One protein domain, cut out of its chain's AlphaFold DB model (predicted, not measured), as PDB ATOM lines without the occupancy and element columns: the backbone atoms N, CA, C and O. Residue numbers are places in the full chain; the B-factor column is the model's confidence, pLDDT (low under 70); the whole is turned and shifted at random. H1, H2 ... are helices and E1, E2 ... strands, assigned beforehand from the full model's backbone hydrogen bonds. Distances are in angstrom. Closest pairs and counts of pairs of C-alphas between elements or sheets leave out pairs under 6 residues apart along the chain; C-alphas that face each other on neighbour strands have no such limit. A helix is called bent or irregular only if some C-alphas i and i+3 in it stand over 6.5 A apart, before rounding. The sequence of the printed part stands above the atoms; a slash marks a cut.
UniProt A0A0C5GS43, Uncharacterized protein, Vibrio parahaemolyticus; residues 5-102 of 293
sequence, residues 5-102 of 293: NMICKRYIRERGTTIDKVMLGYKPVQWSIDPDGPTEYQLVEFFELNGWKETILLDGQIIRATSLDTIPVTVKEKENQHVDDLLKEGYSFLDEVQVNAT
ATOM      1  N   ASN A   5     211.485 192.808 170.966       66.94
ATOM      2  CA  ASN A   5     212.315 193.553 171.908       66.94
ATOM      3  C   ASN A   5     213.792 193.305 171.573       66.94
ATOM      4  O   ASN A   5     214.252 192.161 171.562       66.94
ATOM      5  N   MET A   6     214.541 194.372 171.326       77.81
ATOM      6  CA  MET A   6     215.962 194.290 171.002       77.81
ATOM      7  C   MET A   6     216.740 195.316 171.810       77.81
ATOM      8  O   MET A   6     216.377 196.487 171.846       77.81
ATOM      9  N   ILE A   7     217.845 194.888 172.412       80.56
ATOM     10  CA  ILE A   7     218.798 195.793 173.051       80.56
ATOM     11  C   ILE A   7     219.803 196.242 171.988       80.56
ATOM     12  O   ILE A   7     220.432 195.409 171.330       80.56
ATOM     13  N   CYS A   8     219.935 197.554 171.812       87.44
ATOM     14  CA  CYS A   8     220.908 198.174 170.920       87.44
ATOM     15  C   CYS A   8     221.855 199.083 171.697       87.44
ATOM     16  O   CYS A   8     221.444 199.769 172.629       87.44
ATOM     17  N   LYS A   9     223.105 199.167 171.246       89.88
ATOM     18  CA  LYS A   9     224.043 200.227 171.622       89.88
ATOM     19  C   LYS A   9     223.815 201.422 170.707       89.88
ATOM     20  O   LYS A   9     223.845 201.275 169.482       89.88
ATOM     21  N   ARG A  10     223.585 202.596 171.286       91.12
ATOM     22  CA  ARG A  10     223.356 203.844 170.562       91.12
ATOM     23  C   ARG A  10     224.645 204.654 170.494       91.12
ATOM     24  O   ARG A  10     225.340 204.855 171.488       91.12
ATOM     25  N   TYR A  11     224.945 205.134 169.300       93.06
ATOM     26  CA  TYR A  11     226.102 205.944 168.965       93.06
ATOM     27  C   TYR A  11     225.628 207.251 168.342       93.06
ATOM     28  O   TYR A  11     224.691 207.262 167.540       93.06
ATOM     29  N   ILE A  12     226.284 208.352 168.692       92.50
ATOM     30  CA  ILE A  12     225.950 209.683 168.180       92.50
ATOM     31  C   ILE A  12     227.167 210.368 167.579       92.50
ATOM     32  O   ILE A  12     228.290 210.158 168.037       92.50
ATOM     33  N   ARG A  13     226.947 211.202 166.565       92.69
ATOM     34  CA  ARG A  13     227.976 212.071 165.991       92.69
ATOM     35  C   ARG A  13     227.420 213.469 165.797       92.69
ATOM     36  O   ARG A  13     226.462 213.669 165.056       92.69
ATOM     37  N   GLU A  14     228.063 214.446 166.420       89.75
ATOM     38  CA  GLU A  14     227.696 215.854 166.280       89.75
ATOM     39  C   GLU A  14     228.348 216.466 165.032       89.75
ATOM     40  O   GLU A  14     229.560 216.377 164.815       89.75
ATOM     41  N   ARG A  15     227.539 217.115 164.191       84.38
ATOM     42  CA  ARG A  15     227.961 217.821 162.975       84.38
ATOM     43  C   ARG A  15     227.337 219.212 162.945       84.38
ATOM     44  O   ARG A  15     226.293 219.442 162.335       84.38
ATOM     45  N   GLY A  16     227.991 220.163 163.608       84.19
ATOM     46  CA  GLY A  16     227.461 221.520 163.750       84.19
ATOM     47  C   GLY A  16     226.228 221.523 164.651       84.19
ATOM     48  O   GLY A  16     226.355 221.298 165.846       84.19
ATOM     49  N   THR A  17     225.045 221.782 164.087       81.44
ATOM     50  CA  THR A  17     223.761 221.733 164.815       81.44
ATOM     51  C   THR A  17     223.014 220.409 164.645       81.44
ATOM     52  O   THR A  17     221.946 220.244 165.225       81.44
ATOM     53  N   THR A  18     223.531 219.493 163.824       81.81
ATOM     54  CA  THR A  18     222.902 218.198 163.543       81.81
ATOM     55  C   THR A  18     223.546 217.108 164.393       81.81
ATOM     56  O   THR A  18     224.763 217.113 164.580       81.81
ATOM     57  N   ILE A  19     222.740 216.170 164.885       85.88
ATOM     58  CA  ILE A  19     223.206 214.982 165.604       85.88
ATOM     59  C   ILE A  19     222.794 213.766 164.779       85.88
ATOM     60  O   ILE A  19     221.605 213.485 164.666       85.88
ATOM     61  N   ASP A  20     223.771 213.063 164.207       88.88
ATOM     62  CA  ASP A  20     223.530 211.785 163.537       88.88
ATOM     63  C   ASP A  20     223.431 210.690 164.609       88.88
ATOM     64  O   ASP A  20     224.284 210.635 165.503       88.88
ATOM     65  N   LYS A  21     222.447 209.792 164.500       89.94
ATOM     66  CA  LYS A  21     222.273 208.660 165.421       89.94
ATOM     67  C   LYS A  21     222.375 207.327 164.696       89.94
ATOM     68  O   LYS A  21     221.818 207.147 163.613       89.94
ATOM     69  N   VAL A  22     223.061 206.392 165.342       91.94
ATOM     70  CA  VAL A  22     223.205 205.002 164.907       91.94
ATOM     71  C   VAL A  22     222.890 204.086 166.079       91.94
ATOM     72  O   VAL A  22     223.386 204.305 167.181       91.94
ATOM     73  N   MET A  23     222.072 203.063 165.865       91.31
ATOM     74  CA  MET A  23     221.803 202.021 166.857       91.31
ATOM     75  C   MET A  23     222.251 200.675 166.306       91.31
ATOM     76  O   MET A  23     221.842 200.293 165.216       91.31
ATOM     77  N   LEU A  24     223.075 199.955 167.058       92.31
ATOM     78  CA  LEU A  24     223.627 198.658 166.677       92.31
ATOM     79  C   LEU A  24     223.149 197.591 167.661       92.31
ATOM     80  O   LEU A  24     223.362 197.740 168.865       92.31
ATOM     81  N   GLY A  25     222.535 196.513 167.180       90.81
ATOM     82  CA  GLY A  25     222.007 195.473 168.063       90.81
ATOM     83  C   GLY A  25     221.702 194.151 167.373       90.81
ATOM     84  O   GLY A  25     221.881 193.990 166.166       90.81
ATOM     85  N   TYR A  26     221.243 193.184 168.168       87.62
ATOM     86  CA  TYR A  26     220.859 191.854 167.698       87.62
ATOM     87  C   TYR A  26     219.337 191.724 167.679       87.62
ATOM     88  O   TYR A  26     218.701 191.628 168.728       87.62
ATOM     89  N   LYS A  27     218.753 191.685 166.481       85.44
ATOM     90  CA  LYS A  27     217.308 191.549 166.283       85.44
ATOM     91  C   LYS A  27     216.908 190.075 166.311       85.44
ATOM     92  O   LYS A  27     217.429 189.316 165.488       85.44
ATOM     93  N   PRO A  28     215.995 189.648 167.200       79.81
ATOM     94  CA  PRO A  28     215.455 188.296 167.159       79.81
ATOM     95  C   PRO A  28     214.564 188.137 165.921       79.81
ATOM     96  O   PRO A  28     213.628 188.911 165.710       79.81
ATOM     97  N   VAL A  29     214.852 187.133 165.093       78.62
ATOM     98  CA  VAL A  29     214.074 186.828 163.877       78.62
ATOM     99  C   VAL A  29     213.162 185.624 164.055       78.62
ATOM    100  O   VAL A  29     212.084 185.573 163.466       78.62
ATOM    101  N   GLN A  30     213.562 184.680 164.906       74.19
ATOM    102  CA  GLN A  30     212.745 183.535 165.273       74.19
ATOM    103  C   GLN A  30     213.081 183.095 166.697       74.19
ATOM    104  O   GLN A  30     214.225 182.762 167.009       74.19
ATOM    105  N   TRP A  31     212.061 183.077 167.552       62.22
ATOM    106  CA  TRP A  31     212.164 182.542 168.904       62.22
ATOM    107  C   TRP A  31     212.126 181.017 168.873       62.22
ATOM    108  O   TRP A  31     211.368 180.412 168.103       62.22
ATOM    109  N   SER A  32     212.927 180.395 169.735       61.78
ATOM    110  CA  SER A  32     212.762 178.977 170.035       61.78
ATOM    111  C   SER A  32     211.396 178.743 170.687       61.78
ATOM    112  O   SER A  32     210.928 179.547 171.488       61.78
ATOM    113  N   ILE A  33     210.749 177.627 170.341       65.00
ATOM    114  CA  ILE A  33     209.520 177.169 171.013       65.00
ATOM    115  C   ILE A  33     209.850 176.651 172.426       65.00
ATOM    116  O   ILE A  33     209.003 176.671 173.313       65.00
ATOM    117  N   ASP A  34     211.084 176.187 172.622       68.62
ATOM    118  CA  ASP A  34     211.644 175.801 173.914       68.62
ATOM    119  C   ASP A  34     212.232 177.046 174.612       68.62
ATOM    120  O   ASP A  34     213.088 177.686 173.986       68.62
ATOM    121  N   PRO A  35     211.817 177.389 175.851       61.62
ATOM    122  CA  PRO A  35     212.364 178.511 176.621       61.62
ATOM    123  C   PRO A  35     213.889 178.492 176.760       61.62
ATOM    124  O   PRO A  35     214.506 179.552 176.794       61.62
ATOM    125  N   ASP A  36     214.492 177.300 176.779       66.88
ATOM    126  CA  ASP A  36     215.945 177.119 176.906       66.88
ATOM    127  C   ASP A  36     216.641 176.908 175.545       66.88
ATOM    128  O   ASP A  36     217.859 176.706 175.460       66.88
ATOM    129  N   GLY A  37     215.877 176.923 174.451       71.44
ATOM    130  CA  GLY A  37     216.390 176.686 173.106       71.44
ATOM    131  C   GLY A  37     217.018 177.930 172.462       71.44
ATOM    132  O   GLY A  37     216.760 179.066 172.861       71.44
ATOM    133  N   PRO A  38     217.862 177.747 171.431       79.44
ATOM    134  CA  PRO A  38     218.557 178.855 170.790       79.44
ATOM    135  C   PRO A  38     217.578 179.762 170.040       79.44
ATOM    136  O   PRO A  38     216.795 179.303 169.210       79.44
ATOM    137  N   THR A  39     217.687 181.062 170.283       80.75
ATOM    138  CA  THR A  39     217.018 182.097 169.495       80.75
ATOM    139  C   THR A  39     217.859 182.417 168.260       80.75
ATOM    140  O   THR A  39     219.096 182.379 168.288       80.75
ATOM    141  N   GLU A  40     217.182 182.686 167.147       86.44
ATOM    142  CA  GLU A  40     217.811 183.139 165.913       86.44
ATOM    143  C   GLU A  40     217.860 184.667 165.887       86.44
ATOM    144  O   GLU A  40     216.835 185.332 166.045       86.44
ATOM    145  N   TYR A  41     219.051 185.214 165.655       85.94
ATOM    146  CA  TYR A  41     219.328 186.643 165.628       85.94
ATOM    147  C   TYR A  41     219.930 187.086 164.295       85.94
ATOM    148  O   TYR A  41     220.619 186.323 163.608       85.94
ATOM    149  N   GLN A  42     219.742 188.367 163.992       89.06
ATOM    150  CA  GLN A  42     220.484 189.107 162.976       89.06
ATOM    151  C   GLN A  42     221.173 190.311 163.617       89.06
ATOM    152  O   GLN A  42     220.575 191.003 164.438       89.06
ATOM    153  N   LEU A  43     222.427 190.569 163.236       89.88
ATOM    154  CA  LEU A  43     223.108 191.811 163.596       89.88
ATOM    155  C   LEU A  43     222.586 192.927 162.684       89.88
ATOM    156  O   LEU A  43     222.744 192.852 161.461       89.88
ATOM    157  N   VAL A  44     221.966 193.935 163.286       88.94
ATOM    158  CA  VAL A  44     221.303 195.036 162.589       88.94
ATOM    159  C   VAL A  44     221.847 196.382 163.041       88.94
ATOM    160  O   VAL A  44     222.203 196.578 164.204       88.94
ATOM    161  N   GLU A  45     221.875 197.314 162.102       90.50
ATOM    162  CA  GLU A  45     222.140 198.724 162.326       90.50
ATOM    163  C   GLU A  45     220.905 199.538 161.933       90.50
ATOM    164  O   GLU A  45     220.352 199.348 160.852       90.50
ATOM    165  N   PHE A  46     220.501 200.472 162.786       88.19
ATOM    166  CA  PHE A  46     219.515 201.495 162.468       88.19
ATOM    167  C   PHE A  46     220.221 202.832 162.357       88.19
ATOM    168  O   PHE A  46     220.871 203.267 163.306       88.19
ATOM    169  N   PHE A  47     220.067 203.491 161.219       85.00
ATOM    170  CA  PHE A  47     220.640 204.807 160.969       85.00
ATOM    171  C   PHE A  47     219.520 205.831 160.766       85.00
ATOM    172  O   PHE A  47     218.571 205.566 160.028       85.00
ATOM    173  N   GLU A  48     219.642 207.005 161.383       80.38
ATOM    174  CA  GLU A  48     218.709 208.123 161.200       80.38
ATOM    175  C   GLU A  48     219.146 209.012 160.013       80.38
ATOM    176  O   GLU A  48     220.048 209.840 160.140       80.38
ATOM    177  N   LEU A  49     218.526 208.840 158.837       67.06
ATOM    178  CA  LEU A  49     218.750 209.660 157.633       67.06
ATOM    179  C   LEU A  49     217.404 210.033 156.997       67.06
ATOM    180  O   LEU A  49     216.911 209.318 156.129       67.06
ATOM    181  N   ASN A  50     216.813 211.157 157.421       65.31
ATOM    182  CA  ASN A  50     215.438 211.551 157.058       65.31
ATOM    183  C   ASN A  50     214.396 210.469 157.417       65.31
ATOM    184  O   ASN A  50     213.473 210.199 156.653       65.31
ATOM    185  N   GLY A  51     214.590 209.818 158.565       69.31
ATOM    186  CA  GLY A  51     213.857 208.625 158.988       69.31
ATOM    187  C   GLY A  51     214.817 207.503 159.380       69.31
ATOM    188  O   GLY A  51     216.011 207.553 159.081       69.31
ATOM    189  N   TRP A  52     214.306 206.494 160.081       79.12
ATOM    190  CA  TRP A  52     215.115 205.356 160.508       79.12
ATOM    191  C   TRP A  52     215.202 204.297 159.415       79.12
ATOM    192  O   TRP A  52     214.184 203.826 158.910       79.12
ATOM    193  N   LYS A  53     216.426 203.889 159.078       83.06
ATOM    194  CA  LYS A  53     216.697 202.817 158.119       83.06
ATOM    195  C   LYS A  53     217.407 201.653 158.799       83.06
ATOM    196  O   LYS A  53     218.494 201.839 159.337       83.06
ATOM    197  N   GLU A  54     216.817 200.463 158.713       86.50
ATOM    198  CA  GLU A  54     217.432 199.201 159.143       86.50
ATOM    199  C   GLU A  54     218.374 198.657 158.056       86.50
ATOM    200  O   GLU A  54     218.018 198.601 156.875       86.50
ATOM    201  N   THR A  55     219.569 198.226 158.458       87.75
ATOM    202  CA  THR A  55     220.553 197.534 157.619       87.75
ATOM    203  C   THR A  55     221.016 196.268 158.333       87.75
ATOM    204  O   THR A  55     221.481 196.321 159.469       87.75
ATOM    205  N   ILE A  56     220.925 195.117 157.665       88.00
ATOM    206  CA  ILE A  56     221.482 193.857 158.174       88.00
ATOM    207  C   ILE A  56     222.975 193.842 157.842       88.00
ATOM    208  O   ILE A  56     223.353 193.813 156.671       88.00
ATOM    209  N   LEU A  57     223.832 193.858 158.863       87.94
ATOM    210  CA  LEU A  57     225.283 193.969 158.666       87.94
ATOM    211  C   LEU A  57     225.922 192.662 158.176       87.94
ATOM    212  O   LEU A  57     226.976 192.676 157.543       87.94
ATOM    213  N   LEU A  58     225.285 191.525 158.463       84.81
ATOM    214  CA  LEU A  58     225.747 190.189 158.083       84.81
ATOM    215  C   LEU A  58     224.704 189.503 157.199       84.81
ATOM    216  O   LEU A  58     224.059 188.541 157.618       84.81
ATOM    217  N   ASP A  59     224.517 190.032 155.991       74.00
ATOM    218  CA  ASP A  59     223.497 189.543 155.060       74.00
ATOM    219  C   ASP A  59     223.609 188.021 154.826       74.00
ATOM    220  O   ASP A  59     224.697 187.462 154.649       74.00
ATOM    221  N   GLY A  60     222.466 187.334 154.899       70.25
ATOM    222  CA  GLY A  60     222.355 185.876 154.798       70.25
ATOM    223  C   GLY A  60     222.871 185.058 155.995       70.25
ATOM    224  O   GLY A  60     222.750 183.830 155.968       70.25
ATOM    225  N   GLN A  61     223.422 185.675 157.048       83.25
ATOM    226  CA  GLN A  61     223.923 184.961 158.227       83.25
ATOM    227  C   GLN A  61     222.910 185.007 159.383       83.25
ATOM    228  O   GLN A  61     222.718 186.039 160.019       83.25
ATOM    229  N   ILE A  62     222.307 183.857 159.701       85.81
ATOM    230  CA  ILE A  62     221.503 183.678 160.918       85.81
ATOM    231  C   ILE A  62     222.411 183.272 162.076       85.81
ATOM    232  O   ILE A  62     223.173 182.304 161.985       85.81
ATOM    233  N   ILE A  63     222.326 184.016 163.174       88.81
ATOM    234  CA  ILE A  63     223.110 183.787 164.384       88.81
ATOM    235  C   ILE A  63     222.239 182.996 165.356       88.81
ATOM    236  O   ILE A  63     221.196 183.474 165.778       88.81
ATOM    237  N   ARG A  64     222.657 181.788 165.730       86.94
ATOM    238  CA  ARG A  64     221.952 180.980 166.734       86.94
ATOM    239  C   ARG A  64     222.644 181.109 168.078       86.94
ATOM    240  O   ARG A  64     223.812 180.736 168.184       86.94
ATOM    241  N   ALA A  65     221.929 181.610 169.078       84.00
ATOM    242  CA  ALA A  65     222.446 181.766 170.434       84.00
ATOM    243  C   ALA A  65     221.326 181.612 171.470       84.00
ATOM    244  O   ALA A  65     220.173 181.942 171.210       84.00
ATOM    245  N   THR A  66     221.655 181.094 172.649       80.06
ATOM    246  CA  THR A  66     220.708 181.001 173.775       80.06
ATOM    247  C   THR A  66     220.558 182.333 174.509       80.06
ATOM    248  O   THR A  66     219.526 182.586 175.116       80.06
ATOM    249  N   SER A  67     221.559 183.211 174.421       76.12
ATOM    250  CA  SER A  67     221.543 184.573 174.956       76.12
ATOM    251  C   SER A  67     222.527 185.460 174.184       76.12
ATOM    252  O   SER A  67     223.315 184.972 173.369       76.12
ATOM    253  N   LEU A  68     222.528 186.770 174.451       78.62
ATOM    254  CA  LEU A  68     223.505 187.701 173.864       78.62
ATOM    255  C   LEU A  68     224.957 187.376 174.282       78.62
ATOM    256  O   LEU A  68     225.913 187.640 173.543       78.62
ATOM    257  N   ASP A  69     225.141 186.723 175.429       78.81
ATOM    258  CA  ASP A  69     226.461 186.296 175.897       78.81
ATOM    259  C   ASP A  69     227.015 185.123 175.092       78.81
ATOM    260  O   ASP A  69     228.229 185.049 174.877       78.81
ATOM    261  N   THR A  70     226.136 184.258 174.577       84.62
ATOM    262  CA  THR A  70     226.507 183.062 173.808       84.62
ATOM    263  C   THR A  70     226.608 183.304 172.300       84.62
ATOM    264  O   THR A  70     226.822 182.360 171.537       84.62
ATOM    265  N   ILE A  71     226.531 184.566 171.856       86.62
ATOM    266  CA  ILE A  71     226.793 184.949 170.463       86.62
ATOM    267  C   ILE A  71     228.220 184.515 170.066       86.62
ATOM    268  O   ILE A  71     229.173 184.815 170.796       86.62
ATOM    269  N   PRO A  72     228.403 183.838 168.910       89.75
ATOM    270  CA  PRO A  72     229.708 183.355 168.467       89.75
ATOM    271  C   PRO A  72     230.776 184.453 168.419       89.75
ATOM    272  O   PRO A  72     230.535 185.545 167.904       89.75
ATOM    273  N   VAL A  73     231.992 184.135 168.873       88.56
ATOM    274  CA  VAL A  73     233.127 185.082 168.908       88.56
ATOM    275  C   VAL A  73     233.402 185.702 167.536       88.56
ATOM    276  O   VAL A  73     233.623 186.900 167.444       88.56
ATOM    277  N   THR A  74     233.289 184.921 166.462       89.56
ATOM    278  CA  THR A  74     233.483 185.407 165.085       89.56
ATOM    279  C   THR A  74     232.463 186.464 164.661       89.56
ATOM    280  O   THR A  74     232.742 187.266 163.777       89.56
ATOM    281  N   VAL A  75     231.271 186.469 165.262       89.81
ATOM    282  CA  VAL A  75     230.258 187.511 165.051       89.81
ATOM    283  C   VAL A  75     230.596 188.737 165.897       89.81
ATOM    284  O   VAL A  75     230.586 189.841 165.361       89.81
ATOM    285  N   LYS A  76     230.992 188.545 167.164       88.75
ATOM    286  CA  LYS A  76     231.446 189.638 168.044       88.75
ATOM    287  C   LYS A  76     232.664 190.376 167.476       88.75
ATOM    288  O   LYS A  76     232.745 191.591 167.581       88.75
ATOM    289  N   GLU A  77     233.595 189.677 166.828       90.06
ATOM    290  CA  GLU A  77     234.733 190.299 166.132       90.06
ATOM    291  C   GLU A  77     234.283 191.217 164.987       90.06
ATOM    292  O   GLU A  77     234.838 192.301 164.820       90.06
ATOM    293  N   LYS A  78     233.253 190.822 164.227       90.38
ATOM    294  CA  LYS A  78     232.679 191.662 163.166       90.38
ATOM    295  C   LYS A  78     231.900 192.851 163.732       90.38
ATOM    296  O   LYS A  78     232.034 193.946 163.199       90.38
ATOM    297  N   GLU A  79     231.129 192.648 164.804       92.56
ATOM    298  CA  GLU A  79     230.480 193.740 165.548       92.56
ATOM    299  C   GLU A  79     231.529 194.758 166.010       92.56
ATOM    300  O   GLU A  79     231.401 195.941 165.721       92.56
ATOM    301  N   ASN A  80     232.609 194.297 166.649       91.94
ATOM    302  CA  ASN A  80     233.686 195.164 167.128       91.94
ATOM    303  C   ASN A  80     234.386 195.909 165.987       91.94
ATOM    304  O   ASN A  80     234.660 197.096 166.122       91.94
ATOM    305  N   GLN A  81     234.636 195.248 164.853       93.12
ATOM    306  CA  GLN A  81     235.200 195.911 163.676       93.12
ATOM    307  C   GLN A  81     234.283 197.032 163.164       93.12
ATOM    308  O   GLN A  81     234.767 198.110 162.827       93.12
ATOM    309  N   HIS A  82     232.968 196.794 163.140       93.44
ATOM    310  CA  HIS A  82     231.982 197.805 162.757       93.44
ATOM    311  C   HIS A  82     231.945 198.970 163.753       93.44
ATOM    312  O   HIS A  82     231.936 200.132 163.351       93.44
ATOM    313  N   VAL A  83     232.012 198.677 165.056       93.62
ATOM    314  CA  VAL A  83     232.132 199.698 166.108       93.62
ATOM    315  C   VAL A  83     233.399 200.533 165.918       93.62
ATOM    316  O   VAL A  83     233.324 201.757 165.964       93.62
ATOM    317  N   ASP A  84     234.547 199.911 165.651       94.31
ATOM    318  CA  ASP A  84     235.800 200.632 165.397       94.31
ATOM    319  C   ASP A  84     235.687 201.576 164.193       94.31
ATOM    320  O   ASP A  84     236.276 202.661 164.192       94.31
ATOM    321  N   ASP A  85     234.936 201.183 163.167       94.69
ATOM    322  CA  ASP A  85     234.713 202.011 161.985       94.69
ATOM    323  C   ASP A  85     233.772 203.189 162.294       94.69
ATOM    324  O   ASP A  85     234.114 204.325 161.955       94.69
ATOM    325  N   LEU A  86     232.697 202.979 163.066       93.50
ATOM    326  CA  LEU A  86     231.863 204.071 163.596       93.50
ATOM    327  C   LEU A  86     232.698 205.078 164.408       93.50
ATOM    328  O   LEU A  86     232.594 206.292 164.209       93.50
ATOM    329  N   LEU A  87     233.568 204.590 165.296       93.75
ATOM    330  CA  LEU A  87     234.430 205.450 166.111       93.75
ATOM    331  C   LEU A  87     235.410 206.264 165.246       93.75
ATOM    332  O   LEU A  87     235.594 207.461 165.484       93.75
ATOM    333  N   LYS A  88     236.007 205.664 164.204       95.25
ATOM    334  CA  LYS A  88     236.869 206.386 163.238       95.25
ATOM    335  C   LYS A  88     236.104 207.448 162.452       95.25
ATOM    336  O   LYS A  88     236.680 208.473 162.092       95.25
ATOM    337  N   GLU A  89     234.821 207.218 162.194       92.44
ATOM    338  CA  GLU A  89     233.925 208.174 161.542       92.44
ATOM    339  C   GLU A  89     233.460 209.325 162.452       92.44
ATOM    340  O   GLU A  89     232.732 210.218 161.996       92.44
ATOM    341  N   GLY A  90     233.887 209.324 163.718       92.12
ATOM    342  CA  GLY A  90     233.603 210.367 164.697       92.12
ATOM    343  C   GLY A  90     232.344 210.127 165.526       92.12
ATOM    344  O   GLY A  90     231.884 211.063 166.176       92.12
ATOM    345  N   TYR A  91     231.774 208.919 165.503       94.69
ATOM    346  CA  TYR A  91     230.723 208.557 166.448       94.69
ATOM    347  C   TYR A  91     231.299 208.305 167.845       94.69
ATOM    348  O   TYR A  91     232.409 207.799 168.000       94.69
ATOM    349  N   SER A  92     230.512 208.610 168.870       92.38
ATOM    350  CA  SER A  92     230.772 208.249 170.261       92.38
ATOM    351  C   SER A  92     229.626 207.406 170.807       92.38
ATOM    352  O   SER A  92     228.463 207.683 170.514       92.38
ATOM    353  N   PHE A  93     229.954 206.397 171.616       91.69
ATOM    354  CA  PHE A  93     228.956 205.634 172.365       91.69
ATOM    355  C   PHE A  93     228.190 206.561 173.312       91.69
ATOM    356  O   PHE A  93     228.809 207.352 174.028       91.69
ATOM    357  N   LEU A  94     226.865 206.453 173.298       86.12
ATOM    358  CA  LEU A  94     225.978 207.201 174.180       86.12
ATOM    359  C   LEU A  94     225.483 206.300 175.316       86.12
ATOM    360  O   LEU A  94     225.804 206.548 176.476       86.12
ATOM    361  N   ASP A  95     224.726 205.259 174.976       80.25
ATOM    362  CA  ASP A  95     224.045 204.378 175.926       80.25
ATOM    363  C   ASP A  95     223.514 203.094 175.262       80.25
ATOM    364  O   ASP A  95     223.715 202.843 174.071       80.25
ATOM    365  N   GLU A  96     222.855 202.251 176.059       84.38
ATOM    366  CA  GLU A  96     222.060 201.118 175.583       84.38
ATOM    367  C   GLU A  96     220.568 201.470 175.610       84.38
ATOM    368  O   GLU A  96     220.070 202.058 176.572       84.38
ATOM    369  N   VAL A  97     219.849 201.078 174.559       83.19
ATOM    370  CA  VAL A  97     218.418 201.345 174.363       83.19
ATOM    371  C   VAL A  97     217.670 200.059 174.022       83.19
ATOM    372  O   VAL A  97     218.207 199.168 173.361       83.19
ATOM    373  N   GLN A  98     216.415 199.957 174.448       81.19
ATOM    374  CA  GLN A  98     215.499 198.890 174.044       81.19
ATOM    375  C   GLN A  98     214.633 199.369 172.875       81.19
ATOM    376  O   GLN A  98     213.769 200.225 173.041       81.19
ATOM    377  N   VAL A  99     214.852 198.805 171.691       76.31
ATOM    378  CA  VAL A  99     214.170 199.176 170.449       76.31
ATOM    379  C   VAL A  99     212.910 198.337 170.241       76.31
ATOM    380  O   VAL A  99     212.937 197.121 170.437       76.31
ATOM    381  N   ASN A 100     211.818 198.995 169.830       68.44
ATOM    382  CA  ASN A 100     210.510 198.412 169.500       68.44
ATOM    383  C   ASN A 100     209.919 197.507 170.584       68.44
ATOM    384  O   ASN A 100     209.049 196.674 170.321       68.44
ATOM    385  N   ALA A 101     210.344 197.725 171.829       56.81
ATOM    386  CA  ALA A 101     209.744 197.055 172.951       56.81
ATOM    387  C   ALA A 101     208.351 197.623 173.222       56.81
ATOM    388  O   ALA A 101     208.171 198.801 173.549       56.81
ATOM    389  N   THR A 102     207.340 196.767 173.086       52.03
ATOM    390  CA  THR A 102     206.021 197.043 173.649       52.03
ATOM    391  C   THR A 102     206.204 197.204 175.147       52.03
ATOM    392  O   THR A 102     206.666 196.273 175.808       52.03
TER     393      THR A 102
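This is residues 5 to 102 of the 293 residues of an uncharacterized protein of Vibrio parahaemolyticus (UniProt A0A0C5GS43). A long, strongly twisted antiparallel sheet has one helix, H1, lying lengthwise over one face, and its other face has no named helix. The long strands E1, E2 and E3 run to and fro along the longest axis; short E4 and E5 pair with different parts of E3, and bent E6 lines the far side of E1. The printed part has 98 residues, with six named strands and one named helix in the order E1 E2 E3 E4 E5 H1 E6; the class is mixed, helices and strands. It is compact, with a radius of gyration of the C-alphas of 14.3 A, yet elongated in outline, spanning 49 by 31 by 23 A.

E1 is residues 6 to 15, 27.6 A long, and its C-alpha 6 is at (215.962, 194.290, 171.002). E2, residues 18 to 30, is the longest strand at 36.2 A. E3, residues 39 to 48, measures 27.4 A. E4 is residues 52 to 56 and E5 residues 63 to 65. H1, residues 73 to 88, measures 22.4 A and begins at C-alpha (233.127, 185.082, 168.908). E6, residues 92 to 99, measures 18.9 A, bends by 59 degrees at residue 95 and ends at C-alpha (214.170, 199.176, 170.449).

The sheet is branched. E1 to E4 form a meander, each strand the antiparallel neighbour of the one before, with hairpins E1 and E2, E2 and E3, E3 and E4. N 11 and O 22 of E1 and E2 are 2.8 A apart, within hydrogen-bond range, as are N 42 and O 27 of E3 and E2 at 2.9 A. On the other side of E3 from E2 lie E4, with N 45 and O 55 at 2.8 A, and E5, with N 41 and O 63 at 2.8 A. E4 and E5 are apart. E6 is antiparallel to E1, on the other side of it from E2, with N 10 and O 95 at 2.8 A. H1 is on the sheet at a height over the sheet of 9.0 A, over E1 and E2; on the local plane it runs along the strands, at 1 degrees to E1. The closest C-alphas of H1 and E3, those of Glu 79 and Leu 43, are 7.9 A apart. In H1, 11 of 12 O i to N i+4 pairs are within hydrogen-bond range.

The two C-alphas farthest apart, those of Gly 16 and Asp 34, are 49.4 A apart. The printed part has no cut and no long link. Mean pLDDT of the printed part is 83.5; it is under 70 at residue 5, residues 31 to 36, 49 to 51 and 100 to 102.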